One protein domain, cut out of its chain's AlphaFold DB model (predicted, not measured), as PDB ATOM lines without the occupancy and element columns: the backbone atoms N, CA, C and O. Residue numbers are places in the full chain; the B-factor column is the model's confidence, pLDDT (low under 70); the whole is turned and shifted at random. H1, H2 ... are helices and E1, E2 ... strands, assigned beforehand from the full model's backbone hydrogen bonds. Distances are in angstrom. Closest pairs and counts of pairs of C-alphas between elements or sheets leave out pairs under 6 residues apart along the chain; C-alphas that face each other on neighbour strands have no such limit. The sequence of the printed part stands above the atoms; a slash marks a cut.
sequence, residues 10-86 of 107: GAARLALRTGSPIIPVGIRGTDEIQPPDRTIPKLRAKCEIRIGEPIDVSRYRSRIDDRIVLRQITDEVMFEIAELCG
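What this domain is: This is residues 10 to 86 of the 107 residues of the protein "1-acyl-sn-glycerol-3-phosphate acyltransferase" of Actinobacteria bacterium (UniProt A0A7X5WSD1). A thin two-stranded ribbon, E1 and E2, packs on residues 77 to 85 of one long helix, H3, while H1 meets H3 near its other end, at residues 70 to 74, and stands at a steep tilt to it. At the ribbon's far end lie H2 and a loop whose residues 35 to 40 stick out. The 77 printed residues, mostly helix by class, run H1 E1 H2 E2 H3, the strands antiparallel. The whole is a loose rod, radius of gyration of the C-alphas 16.0 A, spanning 48 by 22 by 19 A.

How they stand to each other: E1, residues 25 to 28, and E2, residues 48 to 51, are antiparallel at 166 degrees, with N 26 and O 50 2.9 A apart, within hydrogen-bond range. H3, residues 67 to 85, comes closest to E1 at the C-alphas of Gly 26 and Cys 85, 4.3 A. H1, residues 10 to 18, touches H3 through its residues 70 to 74 alone, closest at the C-alphas of Ala 12 and Leu 70, 5.6 A, a steep tilt of 67 degrees, opposite ways. H2, residues 30 to 33, is apart from H1 and H3. In H1 and H3 every O i to N i+4 pair is within hydrogen-bond range; H2 is too short for one.

Where its parts are: H1 begins at C-alpha 10 (20.262, -17.829, 33.263) and is 12.3 A long. H3, 26.7 A, ends at C-alpha 85 (11.781, -36.291, 37.807).

The domain as a whole: The printed part has no cut. The links H2 to E2 and E2 to H3 are long. No printed residue is under 70 in pLDDT.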
ATOM      1  N   GLY A  10      19.441 -17.869  34.478       96.12
ATOM      2  CA  GLY A  10      20.262 -17.829  33.263       96.12
ATOM      3  C   GLY A  10      19.565 -18.417  32.032       96.12
ATOM      4  O   GLY A  10      19.614 -17.809  30.964       96.12
ATOM      5  N   ALA A  11      18.864 -19.545  32.190       96.50
ATOM      6  CA  ALA A  11      18.121 -20.180  31.099       96.50
ATOM      7  C   ALA A  11      16.991 -19.275  30.578       96.50
ATOM      8  O   ALA A  11      16.904 -19.033  29.377       96.50
ATOM      9  N   ALA A  12      16.203 -18.682  31.484       97.25
ATOM     10  CA  ALA A  12      15.155 -17.721  31.135       97.25
ATOM     11  C   ALA A  12      15.715 -16.493  30.397       97.25
ATOM     12  O   ALA A  12      15.170 -16.074  29.376       97.25
ATOM     13  N   ARG A  13      16.852 -15.949  30.860       96.38
ATOM     14  CA  ARG A  13      17.536 -14.827  30.189       96.38
ATOM     15  C   ARG A  13      17.941 -15.185  28.762       96.38
ATOM     16  O   ARG A  13      17.762 -14.377  27.854       96.38
ATOM     17  N   LEU A  14      18.507 -16.374  28.564       96.50
ATOM     18  CA  LEU A  14      18.932 -16.830  27.244       96.50
ATOM     19  C   LEU A  14      17.733 -17.033  26.311       96.50
ATOM     20  O   LEU A  14      17.769 -16.565  25.172       96.50
ATOM     21  N   ALA A  15      16.669 -17.664  26.803       97.12
ATOM     22  CA  ALA A  15      15.441 -17.895  26.049       97.12
ATOM     23  C   ALA A  15      14.810 -16.578  25.578       97.12
ATOM     24  O   ALA A  15      14.549 -16.412  24.390       97.12
ATOM     25  N   LEU A  16      14.663 -15.581  26.462       96.56
ATOM     26  CA  LEU A  16      14.099 -14.279  26.082       96.56
ATOM     27  C   LEU A  16      14.957 -13.525  25.062       96.56
ATOM     28  O   LEU A  16      14.417 -12.907  24.147       96.56
ATOM     29  N   ARG A  17      16.289 -13.590  25.190       94.75
ATOM     30  CA  ARG A  17      17.216 -12.929  24.255       94.75
ATOM     31  C   ARG A  17      17.233 -13.567  22.870       94.75
ATOM     32  O   ARG A  17      17.441 -12.867  21.887       94.75
ATOM     33  N   THR A  18      17.087 -14.885  22.804       95.69
ATOM     34  CA  THR A  18      17.153 -15.649  21.548       95.69
ATOM     35  C   THR A  18      15.781 -15.835  20.908       95.69
ATOM     36  O   THR A  18      15.686 -16.049  19.704       95.69
ATOM     37  N   GLY A  19      14.714 -15.730  21.700       94.56
ATOM     38  CA  GLY A  19      13.359 -16.069  21.290       94.56
ATOM     39  C   GLY A  19      13.104 -17.575  21.201       94.56
ATOM     40  O   GLY A  19      12.075 -17.948  20.643       94.56
ATOM     41  N   SER A  20      14.017 -18.407  21.710       97.00
ATOM     42  CA  SER A  20      13.895 -19.866  21.722       97.00
ATOM     43  C   SER A  20      13.020 -20.351  22.883       97.00
ATOM     44  O   SER A  20      13.096 -19.772  23.970       97.00
ATOM     45  N   PRO A  21      12.237 -21.430  22.697       97.69
ATOM     46  CA  PRO A  21      11.527 -22.070  23.799       97.69
ATOM     47  C   PRO A  21      12.506 -22.771  24.751       97.69
ATOM     48  O   PRO A  21      13.620 -23.136  24.365       97.69
ATOM     49  N   ILE A  22      12.074 -22.993  25.991       98.38
ATOM     50  CA  ILE A  22      12.799 -23.824  26.962       98.38
ATOM     51  C   ILE A  22      12.161 -25.213  26.972       98.38
ATOM     52  O   ILE A  22      10.944 -25.312  27.055       98.38
ATOM     53  N   ILE A  23      12.968 -26.275  26.903       98.31
ATOM     54  CA  ILE A  23      12.494 -27.663  27.016       98.31
ATOM     55  C   ILE A  23      12.891 -28.210  28.396       98.31
ATOM     56  O   ILE A  23      14.086 -28.430  28.621       98.31
ATOM     57  N   PRO A  24      11.945 -28.408  29.330       98.19
ATOM     58  CA  PRO A  24      12.216 -29.037  30.620       98.19
ATOM     59  C   PRO A  24      12.634 -30.501  30.448       98.19
ATOM     60  O   PRO A  24      12.070 -31.231  29.632       98.19
ATOM     61  N   VAL A  25      13.616 -30.945  31.237       97.88
ATOM     62  CA  VAL A  25      14.077 -32.338  31.242       97.88
ATOM     63  C   VAL A  25      14.245 -32.802  32.682       97.88
ATOM     64  O   VAL A  25      15.072 -32.265  33.419       97.88
ATOM     65  N   GLY A  26      13.472 -33.814  33.067       95.81
ATOM     66  CA  GLY A  26      13.619 -34.518  34.334       95.81
ATOM     67  C   GLY A  26      14.498 -35.751  34.162       95.81
ATOM     68  O   GLY A  26      14.342 -36.506  33.200       95.81
ATOM     69  N   ILE A  27      15.420 -35.964  35.098       93.06
ATOM     70  CA  ILE A  27      16.307 -37.129  35.121       93.06
ATOM     71  C   ILE A  27      16.165 -37.820  36.476       93.06
ATOM     72  O   ILE A  27      16.240 -37.161  37.511       93.06
ATOM     73  N   ARG A  28      15.983 -39.144  36.474       90.00
ATOM     74  CA  ARG A  28      15.861 -39.966  37.687       90.00
ATOM     75  C   ARG A  28      16.821 -41.159  37.649       90.00
ATOM     76  O   ARG A  28      17.006 -41.764  36.595       90.00
ATOM     77  N   GLY A  29      17.398 -41.510  38.803       84.56
ATOM     78  CA  GLY A  29      18.259 -42.692  38.988       84.56
ATOM     79  C   GLY A  29      19.747 -42.476  38.680       84.56
ATOM     80  O   GLY A  29      20.536 -43.421  38.689       84.56
ATOM     81  N   THR A  30      20.172 -41.241  38.397       83.00
ATOM     82  CA  THR A  30      21.591 -40.914  38.160       83.00
ATOM     83  C   THR A  30      22.451 -41.014  39.415       83.00
ATOM     84  O   THR A  30      23.623 -41.378  39.324       83.00
ATOM     85  N   ASP A  31      21.873 -40.736  40.577       79.12
ATOM     86  CA  ASP A  31      22.477 -40.890  41.899       79.12
ATOM     87  C   ASP A  31      22.803 -42.356  42.227       79.12
ATOM     88  O   ASP A  31      23.844 -42.648  42.818       79.12
ATOM     89  N   GLU A  32      21.976 -43.297  41.766       78.56
ATOM     90  CA  GLU A  32      22.264 -44.729  41.877       78.56
ATOM     91  C   GLU A  32      23.408 -45.176  40.954       78.56
ATOM     92  O   GLU A  32      24.200 -46.057  41.324       78.56
ATOM     93  N   ILE A  33      23.486 -44.588  39.751       81.50
ATOM     94  CA  ILE A  33      24.523 -44.880  38.750       81.50
ATOM     95  C   ILE A  33      25.884 -44.392  39.236       81.50
ATOM     96  O   ILE A  33      26.848 -45.160  39.190       81.50
ATOM     97  N   GLN A  34      25.968 -43.148  39.712       78.38
ATOM     98  CA  GLN A  34      27.204 -42.537  40.194       78.38
ATOM     99  C   GLN A  34      27.022 -41.971  41.611       78.38
ATOM    100  O   GLN A  34      26.843 -40.764  41.779       78.38
ATOM    101  N   PRO A  35      27.108 -42.829  42.641       77.38
ATOM    102  CA  PRO A  35      27.091 -42.382  44.025       77.38
ATOM    103  C   PRO A  35      28.259 -41.420  44.324       77.38
ATOM    104  O   PRO A  35      29.347 -41.616  43.768       77.38
ATOM    105  N   PRO A  36      28.090 -40.419  45.212       73.00
ATOM    106  CA  PRO A  36      29.138 -39.439  45.530       73.00
ATOM    107  C   PRO A  36      30.422 -40.064  46.096       73.00
ATOM    108  O   PRO A  36      31.510 -39.521  45.936       73.00
ATOM    109  N   ASP A  37      30.291 -41.207  46.765       79.06
ATOM    110  CA  ASP A  37      31.347 -41.962  47.440       79.06
ATOM    111  C   ASP A  37      32.081 -42.947  46.515       79.06
ATOM    112  O   ASP A  37      32.968 -43.683  46.953       79.06
ATOM    113  N   ARG A  38      31.729 -42.984  45.224       74.38
ATOM    114  CA  ARG A  38      32.228 -43.986  44.284       74.38
ATOM    115  C   ARG A  38      32.910 -43.336  43.087       74.38
ATOM    116  O   ARG A  38      32.410 -42.379  42.514       74.38
ATOM    117  N   THR A  39      34.033 -43.908  42.657       76.81
ATOM    118  CA  THR A  39      34.786 -43.467  41.466       76.81
ATOM    119  C   THR A  39      34.371 -44.177  40.178       76.81
ATOM    120  O   THR A  39      34.597 -43.640  39.098       76.81
ATOM    121  N   ILE A  40      33.753 -45.362  40.262       80.56
ATOM    122  CA  ILE A  40      33.339 -46.155  39.091       80.56
ATOM    123  C   ILE A  40      31.805 -46.285  39.050       80.56
ATOM    124  O   ILE A  40      31.241 -46.824  40.015       80.56
ATOM    125  N   PRO A  41      31.142 -45.881  37.945       76.00
ATOM    126  CA  PRO A  41      29.692 -45.971  37.810       76.00
ATOM    127  C   PRO A  41      29.174 -47.414  37.851       76.00
ATOM    128  O   PRO A  41      29.819 -48.357  37.382       76.00
ATOM    129  N   LYS A  42      27.957 -47.603  38.364       79.19
ATOM    130  CA  LYS A  42      27.239 -48.880  38.293       79.19
ATOM    131  C   LYS A  42      26.601 -49.040  36.911       79.19
ATOM    132  O   LYS A  42      25.509 -48.547  36.662       79.19
ATOM    133  N   LEU A  43      27.234 -49.829  36.042       76.31
ATOM    134  CA  LEU A  43      26.764 -50.101  34.670       76.31
ATOM    135  C   LEU A  43      25.383 -50.787  34.566       76.31
ATOM    136  O   LEU A  43      24.848 -50.904  33.470       76.31
ATOM    137  N   ARG A  44      24.818 -51.283  35.675       80.00
ATOM    138  CA  ARG A  44      23.518 -51.982  35.707       80.00
ATOM    139  C   ARG A  44      22.384 -51.181  36.359       80.00
ATOM    140  O   ARG A  44      21.283 -51.712  36.473       80.00
ATOM    141  N   ALA A  45      22.643 -49.955  36.811       82.06
ATOM    142  CA  ALA A  45      21.595 -49.086  37.343       82.06
ATOM    143  C   ALA A  45      20.793 -48.443  36.196       82.06
ATOM    144  O   ALA A  45      21.297 -48.291  35.081       82.06
ATOM    145  N   LYS A  46      19.521 -48.123  36.453       85.38
ATOM    146  CA  LYS A  46      18.614 -47.551  35.451       85.38
ATOM    147  C   LYS A  46      18.596 -46.029  35.572       85.38
ATOM    148  O   LYS A  46      18.499 -45.506  36.672       85.38
ATOM    149  N   CYS A  47      18.638 -45.349  34.431       89.06
ATOM    150  CA  CYS A  47      18.350 -43.922  34.319       89.06
ATOM    151  C   CYS A  47      17.051 -43.752  33.535       89.06
ATOM    152  O   CYS A  47      16.879 -44.392  32.494       89.06
ATOM    153  N   GLU A  48      16.165 -42.889  34.012       92.56
ATOM    154  CA  GLU A  48      14.977 -42.460  33.281       92.56
ATOM    155  C   GLU A  48      15.129 -40.984  32.907       92.56
ATOM    156  O   GLU A  48      15.461 -40.153  33.752       92.56
ATOM    157  N   ILE A  49      14.890 -40.669  31.633       95.81
ATOM    158  CA  ILE A  49      14.873 -39.301  31.113       95.81
ATOM    159  C   ILE A  49      13.451 -39.015  30.651       95.81
ATOM    160  O   ILE A  49      12.929 -39.721  29.786       95.81
ATOM    161  N   ARG A  50      12.839 -37.969  31.205       97.44
ATOM    162  CA  ARG A  50      11.530 -37.473  30.779       97.44
ATOM    163  C   ARG A  50      11.672 -36.069  30.220       97.44
ATOM    164  O   ARG A  50      12.314 -35.218  30.830       97.44
ATOM    165  N   ILE A  51      11.081 -35.846  29.054       98.12
ATOM    166  CA  ILE A  51      11.138 -34.577  28.328       98.12
ATOM    167  C   ILE A  51       9.752 -33.942  28.405       98.12
ATOM    168  O   ILE A  51       8.769 -34.589  28.050       98.12
ATOM    169  N   GLY A  52       9.692 -32.707  28.899       98.06
ATOM    170  CA  GLY A  52       8.458 -31.937  29.027       98.06
ATOM    171  C   GLY A  52       8.072 -31.192  27.755       98.06
ATOM    172  O   GLY A  52       8.792 -31.194  26.751       98.06
ATOM    173  N   GLU A  53       6.927 -30.518  27.820       98.06
ATOM    174  CA  GLU A  53       6.458 -29.658  26.739       98.06
ATOM    175  C   GLU A  53       7.304 -28.374  26.620       98.06
ATOM    176  O   GLU A  53       7.841 -27.880  27.616       98.06
ATOM    177  N   PRO A  54       7.447 -27.802  25.408       98.19
ATOM    178  CA  PRO A  54       8.152 -26.540  25.229       98.19
ATOM    179  C   PRO A  54       7.468 -25.375  25.959       98.19
ATOM    180  O   PRO A  54       6.319 -25.043  25.677       98.19
ATOM    181  N   ILE A  55       8.215 -24.676  26.810       97.88
ATOM    182  CA  ILE A  55       7.778 -23.425  27.438       97.88
ATOM    183  C   ILE A  55       8.089 -22.271  26.484       97.88
ATOM    184  O   ILE A  55       9.253 -21.913  26.264       97.88
ATOM    185  N   ASP A  56       7.037 -21.685  25.912       96.81
ATOM    186  CA  ASP A  56       7.142 -20.519  25.037       96.81
ATOM    187  C   ASP A  56       7.258 -19.216  25.842       96.81
ATOM    188  O   ASP A  56       6.411 -18.860  26.665       96.81
ATOM    189  N   VAL A  57       8.311 -18.458  25.545       96.19
ATOM    190  CA  VAL A  57       8.624 -17.173  26.175       96.19
ATOM    191  C   VAL A  57       8.267 -15.971  25.291       96.19
ATOM    192  O   VAL A  57       8.538 -14.824  25.658       96.19
ATOM    193  N   SER A  58       7.650 -16.200  24.124       93.56
ATOM    194  CA  SER A  58       7.293 -15.173  23.136       93.56
ATOM    195  C   SER A  58       6.496 -14.008  23.743       93.56
ATOM    196  O   SER A  58       6.802 -12.844  23.466       93.56
ATOM    197  N   ARG A  59       5.565 -14.309  24.662       91.56
ATOM    198  CA  ARG A  59       4.729 -13.342  25.401       91.56
ATOM    199  C   ARG A  59       5.510 -12.339  26.264       91.56
ATOM    200  O   ARG A  59       4.947 -11.347  26.718       91.56
ATOM    201  N   TYR A  60       6.802 -12.573  26.486       92.56
ATOM    202  CA  TYR A  60       7.653 -11.781  27.375       92.56
ATOM    203  C   TYR A  60       8.824 -11.084  26.664       92.56
ATOM    204  O   TYR A  60       9.677 -10.502  27.333       92.56
ATOM    205  N   ARG A  61       8.876 -11.093  25.324       85.81
ATOM    206  CA  ARG A  61      10.006 -10.543  24.543       85.81
ATOM    207  C   ARG A  61      10.362  -9.081  24.837       85.81
ATOM    208  O   ARG A  61      11.512  -8.704  24.667       85.81
ATOM    209  N   SER A  62       9.417  -8.256  25.286       90.12
ATOM    210  CA  SER A  62       9.679  -6.855  25.660       90.12
ATOM    211  C   SER A  62      10.192  -6.676  27.094       90.12
ATOM    212  O   SER A  62      10.506  -5.560  27.494       90.12
ATOM    213  N   ARG A  63      10.287  -7.757  27.879       91.69
ATOM    214  CA  ARG A  63      10.615  -7.742  29.315       91.69
ATOM    215  C   ARG A  63      11.877  -8.547  29.647       91.69
ATOM    216  O   ARG A  63      11.948  -9.190  30.686       91.69
ATOM    217  N   ILE A  64      12.874  -8.512  28.759       86.81
ATOM    218  CA  ILE A  64      14.108  -9.322  28.838       86.81
ATOM    219  C   ILE A  64      14.868  -9.135  30.164       86.81
ATOM    220  O   ILE A  64      15.393 -10.105  30.711       86.81
ATOM    221  N   ASP A  65      14.909  -7.910  30.694       90.31
ATOM    222  CA  ASP A  65      15.643  -7.578  31.925       90.31
ATOM    223  C   ASP A  65      14.760  -7.499  33.179       90.31
ATOM    224  O   ASP A  65      15.254  -7.224  34.278       90.31
ATOM    225  N   ASP A  66      13.463  -7.781  33.043       96.44
ATOM    226  CA  ASP A  66      12.538  -7.784  34.169       96.44
ATOM    227  C   ASP A  66      12.831  -8.983  35.082       96.44
ATOM    228  O   ASP A  66      12.612 -10.150  34.745       96.44
ATOM    229  N   ARG A  67      13.344  -8.684  36.280       95.75
ATOM    230  CA  ARG A  67      13.728  -9.697  37.271       95.75
ATOM    231  C   ARG A  67      12.549 -10.563  37.711       95.75
ATOM    232  O   ARG A  67      12.774 -11.733  38.017       95.75
ATOM    233  N   ILE A  68      11.336 -10.014  37.742       96.69
ATOM    234  CA  ILE A  68      10.131 -10.744  38.144       96.69
ATOM    235  C   ILE A  68       9.773 -11.754  37.056       96.69
ATOM    236  O   ILE A  68       9.597 -12.930  37.354       96.69
ATOM    237  N   VAL A  69       9.769 -11.329  35.791       96.56
ATOM    238  CA  VAL A  69       9.486 -12.204  34.641       96.56
ATOM    239  C   VAL A  69      10.507 -13.333  34.538       96.56
ATOM    240  O   VAL A  69      10.143 -14.496  34.378       96.56
ATOM    241  N   LEU A  70      11.793 -13.013  34.684       97.44
ATOM    242  CA  LEU A  70      12.854 -14.017  34.667       97.44
ATOM    243  C   LEU A  70      12.691 -15.051  35.783       97.44
ATOM    244  O   LEU A  70      12.952 -16.234  35.559       97.44
ATOM    245  N   ARG A  71      12.276 -14.618  36.979       96.94
ATOM    246  CA  ARG A  71      12.003 -15.524  38.097       96.94
ATOM    247  C   ARG A  71      10.789 -16.401  37.805       96.94
ATOM    248  O   ARG A  71      10.931 -17.607  37.919       96.94
ATOM    249  N   GLN A  72       9.687 -15.826  37.326       96.31
ATOM    250  CA  GLN A  72       8.470 -16.561  36.965       96.31
ATOM    251  C   GLN A  72       8.725 -17.655  35.924       96.31
ATOM    252  O   GLN A  72       8.344 -18.796  36.145       96.31
ATOM    253  N   ILE A  73       9.434 -17.340  34.832       97.25
ATOM    254  CA  ILE A  73       9.803 -18.341  33.815       97.25
ATOM    255  C   ILE A  73      10.683 -19.433  34.434       97.25
ATOM    256  O   ILE A  73      10.538 -20.609  34.126       97.25
ATOM    257  N   THR A  74      11.616 -19.052  35.311       97.81
ATOM    258  CA  THR A  74      12.477 -20.030  35.988       97.81
ATOM    259  C   THR A  74      11.667 -20.930  36.919       97.81
ATOM    260  O   THR A  74      11.913 -22.127  36.936       97.81
ATOM    261  N   ASP A  75      10.712 -20.383  37.669       96.62
ATOM    262  CA  ASP A  75       9.829 -21.151  38.551       96.62
ATOM    263  C   ASP A  75       8.970 -22.140  37.760       96.62
ATOM    264  O   ASP A  75       8.896 -23.301  38.145       96.62
ATOM    265  N   GLU A  76       8.406 -21.715  36.624       97.19
ATOM    266  CA  GLU A  76       7.654 -22.574  35.694       97.19
ATOM    267  C   GLU A  76       8.524 -23.743  35.201       97.19
ATOM    268  O   GLU A  76       8.142 -24.901  35.326       97.19
ATOM    269  N   VAL A  77       9.754 -23.466  34.752       97.94
ATOM    270  CA  VAL A  77      10.707 -24.510  34.334       97.94
ATOM    271  C   VAL A  77      11.031 -25.477  35.476       97.94
ATOM    272  O   VAL A  77      11.079 -26.685  35.260       97.94
ATOM    273  N   MET A  78      11.290 -24.968  36.683       97.44
ATOM    274  CA  MET A  78      11.640 -25.820  37.823       97.44
ATOM    275  C   MET A  78      10.457 -26.665  38.297       97.44
ATOM    276  O   MET A  78      10.673 -27.801  38.708       97.44
ATOM    277  N   PHE A  79       9.237 -26.133  38.217       96.31
ATOM    278  CA  PHE A  79       8.014 -26.876  38.496       96.31
ATOM    279  C   PHE A  79       7.855 -28.054  37.527       96.31
ATOM    280  O   PHE A  79       7.732 -29.190  37.971       96.31
ATOM    281  N   GLU A  80       7.984 -27.813  36.220       97.69
ATOM    282  CA  GLU A  80       7.921 -28.880  35.212       97.69
ATOM    283  C   GLU A  80       9.016 -29.935  35.421       97.69
ATOM    284  O   GLU A  80       8.761 -31.135  35.350       97.69
ATOM    285  N   ILE A  81      10.249 -29.519  35.735       97.38
ATOM    286  CA  ILE A  81      11.329 -30.466  36.048       97.38
ATOM    287  C   ILE A  81      10.969 -31.316  37.272       97.38
ATOM    288  O   ILE A  81      11.184 -32.527  37.220       97.38
ATOM    289  N   ALA A  82      10.414 -30.716  38.334       95.00
ATOM    290  CA  ALA A  82       9.993 -31.432  39.538       95.00
ATOM    291  C   ALA A  82       8.958 -32.518  39.219       95.00
ATOM    292  O   ALA A  82       9.128 -33.659  39.644       95.00
ATOM    293  N   GLU A  83       7.946 -32.196  38.410       95.38
ATOM    294  CA  GLU A  83       6.927 -33.157  37.967       95.38
ATOM    295  C   GLU A  83       7.537 -34.283  37.114       95.38
ATOM    296  O   GLU A  83       7.212 -35.464  37.278       95.38
ATOM    297  N   LEU A  84       8.483 -33.949  36.230       96.19
ATOM    298  CA  LEU A  84       9.134 -34.919  35.351       96.19
ATOM    299  C   LEU A  84      10.038 -35.898  36.116       96.19
ATOM    300  O   LEU A  84      10.009 -37.098  35.831       96.19
ATOM    301  N   CYS A  85      10.852 -35.428  37.066       93.06
ATOM    302  CA  CYS A  85      11.781 -36.291  37.807       93.06
ATOM    303  C   CYS A  85      11.213 -36.847  39.122       93.06
ATOM    304  O   CYS A  85      11.742 -37.837  39.634       93.06
ATOM    305  N   GLY A  86      10.147 -36.249  39.658       91.56
ATOM    306  CA  GLY A  86       9.556 -36.585  40.955       91.56
ATOM    307  C   GLY A  86      10.377 -36.117  42.161       91.56
ATOM    308  O   GLY A  86      10.137 -36.587  43.270       91.56
TER     309      GLY A  86